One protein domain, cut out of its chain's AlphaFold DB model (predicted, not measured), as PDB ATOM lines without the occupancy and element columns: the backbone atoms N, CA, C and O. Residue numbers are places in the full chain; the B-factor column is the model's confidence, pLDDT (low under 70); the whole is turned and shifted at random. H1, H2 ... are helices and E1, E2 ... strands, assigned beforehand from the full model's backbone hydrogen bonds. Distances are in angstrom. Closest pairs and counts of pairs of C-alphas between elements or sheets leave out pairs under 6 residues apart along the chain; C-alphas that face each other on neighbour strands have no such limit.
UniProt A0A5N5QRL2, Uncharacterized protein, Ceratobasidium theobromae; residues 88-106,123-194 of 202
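AT A GLANCE: This is residues 88 to 106 and 123 to 194 of the 202 residues of an uncharacterized protein of Ceratobasidium theobromae (UniProt A0A5N5QRL2). Two long two-stranded ribbons, E1 with E2 and E3 with E4, join side by side near one end and fork apart toward the other, making one curled sheet. At the joined end short H1 packs over E2 and H2 leads away, its residues 183 to 194 sticking out as a tail; residues 154 to 159 stick out at the opposite end. The printed part has 91 residues, in the order H1 E1 E2 E3 E4 H2, of mixed class; the sheet is E1 - E2 - E3 - E4, all antiparallel. The whole is extended, a rod of 70 by 22 by 18 A, with a radius of gyration of the C-alphas of 19.8 A.

IN THESE COORDINATES: Find C-alpha 88 at (173.522, 136.855, 106.042), where H1 begins, residues 88 to 93. E1 follows, residues 97 to 102. After the cut come E2, residues 125 to 135, 29.2 A; E3, residues 141 to 152, 34.7 A; and E4, residues 161 to 171, 31.8 A. H2, residues 175 to 194, runs 29.1 A to C-alpha 194 at (181.004, 131.042, 85.442).

HOW THE PARTS SIT: Look at E2: its pairing is staggered, with E1 over residues 125 to 131 and E3 over 132 to 135. Find N 99 and O 129 at 2.9 A, and N 134 and O 142 at 2.8 A. E2, E3 and E4 form a meander, each strand the antiparallel neighbour of the one before; N 147 and O 166 are 2.9 A apart. H1 is on the sheet over E2, 8.7 A high; C-alphas 91 and 133 are closest, 5.3 A. H2 only grazes the sheet with residues 175 to 179. H1 has every O i to N i+4 pair within hydrogen-bond range, H2 15 of 16.

THE WHOLE: The farthest C-alphas, of Asp 158 and Asp 194, are 70.2 A apart. Residues 107 to 122 are not printed; C-alphas 106 and 123 are 8.9 A apart across the cut. Of the links printed whole, none is long. The pLDDT is under 70 at residues 156, 181 to 182, 184 to 186 and 193 to 194.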
ATOM      1  N   GLU A  88     172.876 135.532 106.146       91.81
ATOM      2  CA  GLU A  88     173.522 136.855 106.042       91.81
ATOM      3  C   GLU A  88     172.500 137.969 106.258       91.81
ATOM      4  O   GLU A  88     172.725 138.880 107.057       91.81
ATOM      5  N   ASP A  89     171.345 137.840 105.607       93.06
ATOM      6  CA  ASP A  89     170.242 138.785 105.706       93.06
ATOM      7  C   ASP A  89     169.732 138.910 107.142       93.06
ATOM      8  O   ASP A  89     169.447 140.008 107.627       93.06
ATOM      9  N   PHE A  90     169.644 137.778 107.847       94.00
ATOM     10  CA  PHE A  90     169.294 137.759 109.257       94.00
ATOM     11  C   PHE A  90     170.324 138.522 110.094       94.00
ATOM     12  O   PHE A  90     169.936 139.380 110.879       94.00
ATOM     13  N   LYS A  91     171.627 138.267 109.921       94.62
ATOM     14  CA  LYS A  91     172.672 138.977 110.682       94.62
ATOM     15  C   LYS A  91     172.682 140.482 110.409       94.62
ATOM     16  O   LYS A  91     172.946 141.243 111.333       94.62
ATOM     17  N   ALA A  92     172.390 140.900 109.177       95.44
ATOM     18  CA  ALA A  92     172.358 142.309 108.795       95.44
ATOM     19  C   ALA A  92     171.129 143.055 109.345       95.44
ATOM     20  O   ALA A  92     171.223 144.234 109.680       95.44
ATOM     21  N   LYS A  93     169.972 142.383 109.423       95.00
ATOM     22  CA  LYS A  93     168.686 143.007 109.791       95.00
ATOM     23  C   LYS A  93     168.300 142.797 111.257       95.00
ATOM     24  O   LYS A  93     167.493 143.559 111.787       95.00
ATOM     25  N   ALA A  94     168.815 141.757 111.911       96.12
ATOM     26  CA  ALA A  94     168.462 141.442 113.288       96.12
ATOM     27  C   ALA A  94     169.169 142.376 114.272       96.12
ATOM     28  O   ALA A  94     170.380 142.576 114.222       96.12
ATOM     29  N   LEU A  95     168.401 142.898 115.223       97.12
ATOM     30  CA  LEU A  95     168.936 143.663 116.342       97.12
ATOM     31  C   LEU A  95     169.405 142.721 117.457       97.12
ATOM     32  O   LEU A  95     168.861 141.618 117.581       97.12
ATOM     33  N   PRO A  96     170.378 143.122 118.292       97.00
ATOM     34  CA  PRO A  96     170.731 142.376 119.493       97.00
ATOM     35  C   PRO A  96     169.526 142.157 120.416       97.00
ATOM     36  O   PRO A  96     168.649 143.013 120.521       97.00
ATOM     37  N   LEU A  97     169.505 141.025 121.123       97.38
ATOM     38  CA  LEU A  97     168.537 140.780 122.197       97.38
ATOM     39  C   LEU A  97     169.198 140.988 123.551       97.38
ATOM     40  O   LEU A  97     170.347 140.602 123.746       97.38
ATOM     41  N   HIS A  98     168.462 141.545 124.506       94.88
ATOM     42  CA  HIS A  98     168.938 141.729 125.871       94.88
ATOM     43  C   HIS A  98     168.159 140.818 126.813       94.88
ATOM     44  O   HIS A  98     166.943 140.927 126.931       94.88
ATOM     45  N   ALA A  99     168.870 139.916 127.487       93.12
ATOM     46  CA  ALA A  99     168.314 139.096 128.553       93.12
ATOM     47  C   ALA A  99     168.730 139.684 129.902       93.12
ATOM     48  O   ALA A  99     169.924 139.812 130.178       93.12
ATOM     49  N   HIS A 100     167.752 140.030 130.735       92.00
ATOM     50  CA  HIS A 100     167.976 140.443 132.117       92.00
ATOM     51  C   HIS A 100     167.728 139.246 133.028       92.00
ATOM     52  O   HIS A 100     166.696 138.587 132.938       92.00
ATOM     53  N   ILE A 101     168.711 138.947 133.868       91.38
ATOM     54  CA  ILE A 101     168.670 137.847 134.819       91.38
ATOM     55  C   ILE A 101     168.535 138.470 136.195       91.38
ATOM     56  O   ILE A 101     169.408 139.222 136.633       91.38
ATOM     57  N   THR A 102     167.445 138.138 136.864       90.50
ATOM     58  CA  THR A 102     167.135 138.582 138.216       90.50
ATOM     59  C   THR A 102     166.953 137.357 139.108       90.50
ATOM     60  O   THR A 102     166.554 136.283 138.658       90.50
ATOM     61  N   GLN A 103     167.309 137.493 140.380       86.44
ATOM     62  CA  GLN A 103     167.065 136.490 141.413       86.44
ATOM     63  C   GLN A 103     165.624 136.563 141.923       86.44
ATOM     64  O   GLN A 103     165.059 135.556 142.345       86.44
ATOM     65  N   ILE A 104     165.037 137.760 141.883       83.06
ATOM     66  CA  ILE A 104     163.653 138.006 142.263       83.06
ATOM     67  C   ILE A 104     162.822 138.025 140.977       83.06
ATOM     68  O   ILE A 104     163.165 138.764 140.049       83.06
ATOM     69  N   PRO A 105     161.761 137.205 140.880       79.38
ATOM     70  CA  PRO A 105     160.847 137.268 139.749       79.38
ATOM     71  C   PRO A 105     160.276 138.687 139.601       79.38
ATOM     72  O   PRO A 105     159.852 139.260 140.610       79.38
ATOM     73  N   PRO A 106     160.231 139.253 138.382       71.44
ATOM     74  CA  PRO A 106     159.614 140.554 138.171       71.44
ATOM     75  C   PRO A 106     158.141 140.481 138.581       71.44
ATOM     76  O   PRO A 106     157.432 139.533 138.228       71.44
ATOM     77  N   ALA A 123     165.314 145.003 142.112       73.88
ATOM     78  CA  ALA A 123     165.792 144.341 143.310       73.88
ATOM     79  C   ALA A 123     166.153 142.890 142.958       73.88
ATOM     80  O   ALA A 123     165.327 142.122 142.478       73.88
ATOM     81  N   GLY A 124     167.409 142.503 143.183       83.56
ATOM     82  CA  GLY A 124     167.897 141.172 142.817       83.56
ATOM     83  C   GLY A 124     168.373 141.039 141.368       83.56
ATOM     84  O   GLY A 124     168.526 139.913 140.900       83.56
ATOM     85  N   PHE A 125     168.637 142.132 140.647       87.94
ATOM     86  CA  PHE A 125     169.344 142.067 139.366       87.94
ATOM     87  C   PHE A 125     170.720 141.396 139.513       87.94
ATOM     88  O   PHE A 125     171.556 141.817 140.311       87.94
ATOM     89  N   LEU A 126     170.959 140.354 138.715       89.44
ATOM     90  CA  LEU A 126     172.228 139.625 138.685       89.44
ATOM     91  C   LEU A 126     173.069 140.023 137.474       89.44
ATOM     92  O   LEU A 126     174.283 140.198 137.584       89.44
ATOM     93  N   ALA A 127     172.445 140.112 136.296       91.69
ATOM     94  CA  ALA A 127     173.168 140.340 135.053       91.69
ATOM     95  C   ALA A 127     172.285 140.774 133.890       91.69
ATOM     96  O   ALA A 127     171.117 140.406 133.803       91.69
ATOM     97  N   SER A 128     172.908 141.445 132.920       93.62
ATOM     98  CA  SER A 128     172.363 141.628 131.578       93.62
ATOM     99  C   SER A 128     173.281 140.945 130.565       93.62
ATOM    100  O   SER A 128     174.510 141.042 130.657       93.62
ATOM    101  N   ILE A 129     172.687 140.224 129.616       95.50
ATOM    102  CA  ILE A 129     173.385 139.549 128.523       95.50
ATOM    103  C   ILE A 129     172.869 140.126 127.210       95.50
ATOM    104  O   ILE A 129     171.710 139.926 126.854       95.50
ATOM    105  N   ALA A 130     173.747 140.811 126.478       95.94
ATOM    106  CA  ALA A 130     173.491 141.203 125.098       95.94
ATOM    107  C   ALA A 130     173.835 140.029 124.173       95.94
ATOM    108  O   ALA A 130     174.991 139.614 124.069       95.94
ATOM    109  N   MET A 131     172.826 139.474 123.518       97.62
ATOM    110  CA  MET A 131     172.944 138.366 122.586       97.62
ATOM    111  C   MET A 131     173.041 138.901 121.159       97.62
ATOM    112  O   MET A 131     172.182 139.664 120.715       97.62
ATOM    113  N   GLN A 132     174.071 138.477 120.434       97.31
ATOM    114  CA  GLN A 132     174.322 138.923 119.066       97.31
ATOM    115  C   GLN A 132     173.679 137.971 118.051       97.31
ATOM    116  O   GLN A 132     173.683 136.753 118.285       97.31
ATOM    117  N   PRO A 133     173.158 138.486 116.924       97.81
ATOM    118  CA  PRO A 133     172.761 137.659 115.792       97.81
ATOM    119  C   PRO A 133     173.926 136.783 115.310       97.81
ATOM    120  O   PRO A 133     175.040 137.257 115.091       97.81
ATOM    121  N   SER A 134     173.686 135.487 115.145       96.19
ATOM    122  CA  SER A 134     174.694 134.502 114.764       96.19
ATOM    123  C   SER A 134     174.072 133.344 113.990       96.19
ATOM    124  O   SER A 134     172.892 133.022 114.127       96.19
ATOM    125  N   THR A 135     174.907 132.667 113.209       94.44
ATOM    126  CA  THR A 135     174.637 131.317 112.710       94.44
ATOM    127  C   THR A 135     175.147 130.283 113.710       94.44
ATOM    128  O   THR A 135     176.098 130.536 114.455       94.44
ATOM    129  N   PHE A 136     174.510 129.119 113.740       93.31
ATOM    130  CA  PHE A 136     174.896 127.965 114.542       93.31
ATOM    131  C   PHE A 136     175.509 126.886 113.643       93.31
ATOM    132  O   PHE A 136     175.181 126.787 112.462       93.31
ATOM    133  N   SER A 137     176.349 126.016 114.211       89.12
ATOM    134  CA  SER A 137     176.968 124.892 113.484       89.12
ATOM    135  C   SER A 137     175.953 123.912 112.886       89.12
ATOM    136  O   SER A 137     176.260 123.185 111.950       89.12
ATOM    137  N   THR A 138     174.721 123.913 113.392       89.19
ATOM    138  CA  THR A 138     173.597 123.115 112.888       89.19
ATOM    139  C   THR A 138     172.899 123.728 111.668       89.19
ATOM    140  O   THR A 138     171.810 123.269 111.318       89.19
ATOM    141  N   LYS A 139     173.493 124.761 111.047       88.44
ATOM    142  CA  LYS A 139     172.917 125.562 109.948       88.44
ATOM    143  C   LYS A 139     171.591 126.246 110.303       88.44
ATOM    144  O   LYS A 139     170.747 126.482 109.454       88.44
ATOM    145  N   SER A 140     171.376 126.542 111.578       91.81
ATOM    146  CA  SER A 140     170.293 127.433 112.015       91.81
ATOM    147  C   SER A 140     170.867 128.819 112.299       91.81
ATOM    148  O   SER A 140     172.082 128.974 112.429       91.81
ATOM    149  N   TYR A 141     170.018 129.830 112.423       95.38
ATOM    150  CA  TYR A 141     170.429 131.174 112.829       95.38
ATOM    151  C   TYR A 141     169.526 131.708 113.941       95.38
ATOM    152  O   TYR A 141     168.425 131.202 114.182       95.38
ATOM    153  N   GLY A 142     170.028 132.694 114.677       96.81
ATOM    154  CA  GLY A 142     169.357 133.269 115.835       96.81
ATOM    155  C   GLY A 142     170.301 134.112 116.677       96.81
ATOM    156  O   GLY A 142     171.268 134.651 116.157       96.81
ATOM    157  N   TRP A 143     170.057 134.219 117.977       98.38
ATOM    158  CA  TRP A 143     170.881 135.014 118.884       98.38
ATOM    159  C   TRP A 143     171.696 134.134 119.816       98.38
ATOM    160  O   TRP A 143     171.209 133.120 120.322       98.38
ATOM    161  N   LYS A 144     172.935 134.547 120.079       97.31
ATOM    162  CA  LYS A 144     173.839 133.866 121.002       97.31
ATOM    163  C   LYS A 144     174.430 134.860 121.991       97.31
ATOM    164  O   LYS A 144     174.900 135.925 121.599       97.31
ATOM    165  N   GLY A 145     174.441 134.493 123.266       97.00
ATOM    166  CA  GLY A 145     175.106 135.264 124.313       97.00
ATOM    167  C   GLY A 145     175.634 134.365 125.420       97.00
ATOM    168  O   GLY A 145     175.114 133.274 125.658       97.00
ATOM    169  N   SER A 146     176.685 134.820 126.096       96.50
ATOM    170  CA  SER A 146     177.236 134.139 127.261       96.50
ATOM    171  C   SER A 146     177.726 135.132 128.305       96.50
ATOM    172  O   SER A 146     178.165 136.239 127.983       96.50
ATOM    173  N   ARG A 147     177.638 134.745 129.580       95.94
ATOM    174  CA  ARG A 147     178.130 135.554 130.697       95.94
ATOM    175  C   ARG A 147     178.534 134.673 131.871       95.94
ATOM    176  O   ARG A 147     177.836 133.726 132.219       95.94
ATOM    177  N   ARG A 148     179.664 135.003 132.495       96.12
ATOM    178  CA  ARG A 148     180.087 134.437 133.779       96.12
ATOM    179  C   ARG A 148     179.675 135.392 134.898       96.12
ATOM    180  O   ARG A 148     179.914 136.591 134.773       96.12
ATOM    181  N   LEU A 149     179.055 134.857 135.943       94.06
ATOM    182  CA  LEU A 149     178.483 135.589 137.070       94.06
ATOM    183  C   LEU A 149     178.950 134.980 138.380       94.06
ATOM    184  O   LEU A 149     179.154 133.774 138.454       94.06
ATOM    185  N   THR A 150     179.067 135.806 139.408       93.44
ATOM    186  CA  THR A 150     179.363 135.370 140.771       93.44
ATOM    187  C   THR A 150     178.130 135.648 141.618       93.44
ATOM    188  O   THR A 150     177.694 136.793 141.695       93.44
ATOM    189  N   ILE A 151     177.538 134.600 142.188       90.44
ATOM    190  CA  ILE A 151     176.282 134.664 142.940       90.44
ATOM    191  C   ILE A 151     176.587 134.356 144.413       90.44
ATOM    192  O   ILE A 151     177.203 133.321 144.683       90.44
ATOM    193  N   PRO A 152     176.194 135.218 145.363       87.38
ATOM    194  CA  PRO A 152     176.318 134.922 146.787       87.38
ATOM    195  C   PRO A 152     175.325 133.829 147.204       87.38
ATOM    196  O   PRO A 152     174.179 133.822 146.751       87.38
ATOM    197  N   LEU A 153     175.753 132.910 148.072       86.94
ATOM    198  CA  LEU A 153     174.899 131.839 148.589       86.94
ATOM    199  C   LEU A 153     174.362 132.209 149.983       86.94
ATOM    200  O   LEU A 153     175.144 132.281 150.933       86.94
ATOM    201  N   PRO A 154     173.045 132.438 150.151       81.19
ATOM    202  CA  PRO A 154     172.483 132.668 151.476       81.19
ATOM    203  C   PRO A 154     172.577 131.381 152.309       81.19
ATOM    204  O   PRO A 154     172.109 130.327 151.881       81.19
ATOM    205  N   GLY A 155     173.183 131.472 153.496       77.38
ATOM    206  CA  GLY A 155     173.381 130.338 154.410       77.38
ATOM    207  C   GLY A 155     174.718 129.600 154.266       77.38
ATOM    208  O   GLY A 155     174.927 128.614 154.968       77.38
ATOM    209  N   GLY A 156     175.610 130.067 153.385       68.00
ATOM    210  CA  GLY A 156     177.013 129.648 153.362       68.00
ATOM    211  C   GLY A 156     177.837 130.294 154.480       68.00
ATOM    212  O   GLY A 156     177.335 131.138 155.228       68.00
ATOM    213  N   ALA A 157     179.116 129.924 154.585       72.88
ATOM    214  CA  ALA A 157     180.049 130.683 155.425       72.88
ATOM    215  C   ALA A 157     180.099 132.148 154.948       72.88
ATOM    216  O   ALA A 157     179.913 132.406 153.756       72.88
ATOM    217  N   ASP A 158     180.326 133.108 155.850       77.94
ATOM    218  CA  ASP A 158     180.312 134.539 155.515       77.94
ATOM    219  C   ASP A 158     181.134 134.839 154.245       77.94
ATOM    220  O   ASP A 158     182.350 134.647 154.203       77.94
ATOM    221  N   GLY A 159     180.451 135.302 153.190       79.75
ATOM    222  CA  GLY A 159     181.063 135.641 151.900       79.75
ATOM    223  C   GLY A 159     181.176 134.497 150.882       79.75
ATOM    224  O   GLY A 159     181.848 134.667 149.862       79.75
ATOM    225  N   GLU A 160     180.532 133.350 151.108       91.56
ATOM    226  CA  GLU A 160     180.528 132.250 150.143       91.56
ATOM    227  C   GLU A 160     179.825 132.644 148.832       91.56
ATOM    228  O   GLU A 160     178.670 133.085 148.800       91.56
ATOM    229  N   THR A 161     180.542 132.481 147.720       92.19
ATOM    230  CA  THR A 161     180.052 132.809 146.380       92.19
ATOM    231  C   THR A 161     180.281 131.654 145.418       92.19
ATOM    232  O   THR A 161     181.295 130.957 145.475       92.19
ATOM    233  N   VAL A 162     179.352 131.472 144.480       94.44
ATOM    234  CA  VAL A 162     179.478 130.517 143.377       94.44
ATOM    235  C   VAL A 162     179.664 131.259 142.064       94.44
ATOM    236  O   VAL A 162     178.955 132.217 141.765       94.44
ATOM    237  N   THR A 163     180.616 130.814 141.246       95.25
ATOM    238  CA  THR A 163     180.782 131.346 139.890       95.25
ATOM    239  C   THR A 163     180.024 130.477 138.891       95.25
ATOM    240  O   THR A 163     180.384 129.324 138.666       95.25
ATOM    241  N   VAL A 164     179.002 131.039 138.254       95.69
ATOM    242  CA  VAL A 164     178.150 130.378 137.260       95.69
ATOM    243  C   VAL A 164     178.488 130.897 135.866       95.69
ATOM    244  O   VAL A 164     178.742 132.083 135.674       95.69
ATOM    245  N   MET A 165     178.492 130.017 134.869       96.62
ATOM    246  CA  MET A 165     178.560 130.402 133.461       96.62
ATOM    247  C   MET A 165     177.213 130.126 132.802       96.62
ATOM    248  O   MET A 165     176.747 128.990 132.798       96.62
ATOM    249  N   ILE A 166     176.613 131.160 132.222       96.44
ATOM    250  CA  ILE A 166     175.337 131.081 131.518       96.44
ATOM    251  C   ILE A 166     175.611 131.240 130.026       96.44
ATOM    252  O   ILE A 166     176.291 132.179 129.613       96.44
ATOM    253  N   ASN A 167     175.081 130.317 129.226       96.81
ATOM    254  CA  ASN A 167     175.129 130.352 127.769       96.81
ATOM    255  C   ASN A 167     173.696 130.260 127.239       96.81
ATOM    256  O   ASN A 167     172.979 129.325 127.588       96.81
ATOM    257  N   ILE A 168     173.286 131.212 126.402       96.88
ATOM    258  CA  ILE A 168     171.934 131.291 125.845       96.88
ATOM    259  C   ILE A 168     172.024 131.246 124.322       96.88
ATOM    260  O   ILE A 168     172.745 132.038 123.710       96.88
ATOM    261  N   ASN A 169     171.248 130.341 123.725       96.31
ATOM    262  CA  ASN A 169     171.018 130.267 122.288       96.31
ATOM    263  C   ASN A 169     169.515 130.430 122.035       96.31
ATOM    264  O   ASN A 169     168.727 129.597 122.476       96.31
ATOM    265  N   ALA A 170     169.124 131.477 121.315       95.75
ATOM    266  CA  ALA A 170     167.752 131.692 120.871       95.75
ATOM    267  C   ALA A 170     167.683 131.483 119.357       95.75
ATOM    268  O   ALA A 170     168.089 132.346 118.588       95.75
ATOM    269  N   THR A 171     167.209 130.322 118.918       95.31
ATOM    270  CA  THR A 171     167.082 129.972 117.493       95.31
ATOM    271  C   THR A 171     165.809 130.529 116.872       95.31
ATOM    272  O   THR A 171     164.727 130.394 117.442       95.31
ATOM    273  N   VAL A 172     165.916 131.075 115.657       94.94
ATOM    274  CA  VAL A 172     164.748 131.455 114.854       94.94
ATOM    275  C   VAL A 172     164.049 130.189 114.357       94.94
ATOM    276  O   VAL A 172     164.678 129.306 113.763       94.94
ATOM    277  N   ALA A 173     162.742 130.094 114.590       90.56
ATOM    278  CA  ALA A 173     161.932 128.975 114.121       90.56
ATOM    279  C   ALA A 173     161.969 128.873 112.583       90.56
ATOM    280  O   ALA A 173     161.781 129.867 111.888       90.56
ATOM    281  N   GLY A 174     162.219 127.673 112.051       87.50
ATOM    282  CA  GLY A 174     162.322 127.429 110.601       87.50
ATOM    283  C   GLY A 174     163.646 127.856 109.950       87.50
ATOM    284  O   GLY A 174     163.823 127.646 108.755       87.50
ATOM    285  N   SER A 175     164.606 128.395 110.712       88.62
ATOM    286  CA  SER A 175     165.897 128.860 110.167       88.62
ATOM    287  C   SER A 175     166.751 127.765 109.529       88.62
ATOM    288  O   SER A 175     167.568 128.043 108.657       88.62
ATOM    289  N   LYS A 176     166.567 126.514 109.956       84.25
ATOM    290  CA  LYS A 176     167.336 125.382 109.438       84.25
ATOM    291  C   LYS A 176     167.015 125.086 107.972       84.25
ATOM    292  O   LYS A 176     167.923 124.814 107.196       84.25
ATOM    293  N   ASP A 177     165.737 125.160 107.604       79.38
ATOM    294  CA  ASP A 177     165.287 124.930 106.229       79.38
ATOM    295  C   ASP A 177     165.698 126.106 105.325       79.38
ATOM    296  O   ASP A 177     166.136 125.909 104.196       79.38
ATOM    297  N   ALA A 178     165.650 127.326 105.868       74.50
ATOM    298  CA  ALA A 178     166.047 128.555 105.183       74.50
ATOM    299  C   ALA A 178     167.534 128.588 104.811       74.50
ATOM    300  O   ALA A 178     167.901 128.989 103.711       74.50
ATOM    301  N   SER A 179     168.403 128.134 105.722       70.81
ATOM    302  CA  SER A 179     169.842 128.085 105.460       70.81
ATOM    303  C   SER A 179     170.198 127.075 104.367       70.81
ATOM    304  O   SER A 179     171.166 127.296 103.650       70.81
ATOM    305  N   ALA A 180     169.443 125.978 104.245       72.19
ATOM    306  CA  ALA A 180     169.676 124.969 103.213       72.19
ATOM    307  C   ALA A 180     169.241 125.448 101.817       72.19
ATOM    308  O   ALA A 180     169.869 125.083 100.826       72.19
ATOM    309  N   GLU A 181     168.186 126.264 101.733       69.62
ATOM    310  CA  GLU A 181     167.758 126.889 100.474       69.62
ATOM    311  C   GLU A 181     168.727 127.992 100.030       69.62
ATOM    312  O   GLU A 181     169.129 127.996  98.871       69.62
ATOM    313  N   ALA A 182     169.189 128.846 100.952       69.50
ATOM    314  CA  ALA A 182     170.141 129.913 100.632       69.50
ATOM    315  C   ALA A 182     171.470 129.374 100.062       69.50
ATOM    316  O   ALA A 182     171.953 129.875  99.052       69.50
ATOM    317  N   GLU A 183     172.028 128.301 100.641       70.88
ATOM    318  CA  GLU A 183     173.241 127.658 100.101       70.88
ATOM    319  C   GLU A 183     173.022 127.093  98.685       70.88
ATOM    320  O   GLU A 183     173.939 127.066  97.867       70.88
ATOM    321  N   LYS A 184     171.806 126.618  98.388       69.94
ATOM    322  CA  LYS A 184     171.470 126.058  97.078       69.94
ATOM    323  C   LYS A 184     171.304 127.148  96.020       69.94
ATOM    324  O   LYS A 184     171.689 126.927  94.873       69.94
ATOM    325  N   GLU A 185     170.736 128.291  96.390       69.81
ATOM    326  CA  GLU A 185     170.626 129.451  95.502       69.81
ATOM    327  C   GLU A 185     171.993 130.084  95.217       69.81
ATOM    328  O   GLU A 185     172.275 130.375  94.058       69.81
ATOM    329  N   ASP A 186     172.870 130.202  96.219       69.62
ATOM    330  CA  ASP A 186     174.221 130.763  96.049       69.62
ATOM    331  C   ASP A 186     175.088 129.904  95.109       69.62
ATOM    332  O   ASP A 186     175.668 130.399  94.142       69.62
ATOM    333  N   LEU A 187     175.060 128.577  95.289       70.25
ATOM    334  CA  LEU A 187     175.726 127.636  94.381       70.25
ATOM    335  C   LEU A 187     175.154 127.683  92.955       70.25
ATOM    336  O   LEU A 187     175.899 127.553  91.985       70.25
ATOM    337  N   ALA A 188     173.839 127.861  92.806       72.00
ATOM    338  CA  ALA A 188     173.210 127.972  91.492       72.00
ATOM    339  C   ALA A 188     173.549 129.298  90.789       72.00
ATOM    340  O   ALA A 188     173.670 129.318  89.562       72.00
ATOM    341  N   ALA A 189     173.716 130.387  91.546       71.31
ATOM    342  CA  ALA A 189     174.142 131.682  91.024       71.31
ATOM    343  C   ALA A 189     175.608 131.649  90.565       71.31
ATOM    344  O   ALA A 189     175.887 132.023  89.426       71.31
ATOM    345  N   ALA A 190     176.514 131.096  91.382       71.00
ATOM    346  CA  ALA A 190     177.935 130.985  91.049       71.00
ATOM    347  C   ALA A 190     178.187 130.151  89.776       71.00
ATOM    348  O   ALA A 190     178.978 130.537  88.919       71.00
ATOM    349  N   VAL A 191     177.459 129.040  89.595       74.56
ATOM    350  CA  VAL A 191     177.561 128.210  88.376       74.56
ATOM    351  C   VAL A 191     177.035 128.943  87.136       74.56
ATOM    352  O   VAL A 191     177.507 128.707  86.025       74.56
ATOM    353  N   LYS A 192     176.056 129.836  87.299       70.75
ATOM    354  CA  LYS A 192     175.482 130.595  86.183       70.75
ATOM    355  C   LYS A 192     176.371 131.761  85.747       70.75
ATOM    356  O   LYS A 192     176.360 132.101  84.567       70.75
ATOM    357  N   GLU A 193     177.127 132.345  86.671       67.56
ATOM    358  CA  GLU A 193     178.087 133.414  86.376       67.56
ATOM    359  C   GLU A 193     179.345 132.871  85.670       67.56
ATOM    360  O   GLU A 193     179.783 133.446  84.675       67.56
ATOM    361  N   ASP A 194     179.850 131.700  86.081       63.84
ATOM    362  CA  ASP A 194     181.004 131.042  85.442       63.84
ATOM    363  C   ASP A 194     180.701 130.600  83.993       63.84
ATOM    364  O   ASP A 194     181.503 130.813  83.083       63.84
TER     365      ASP A 194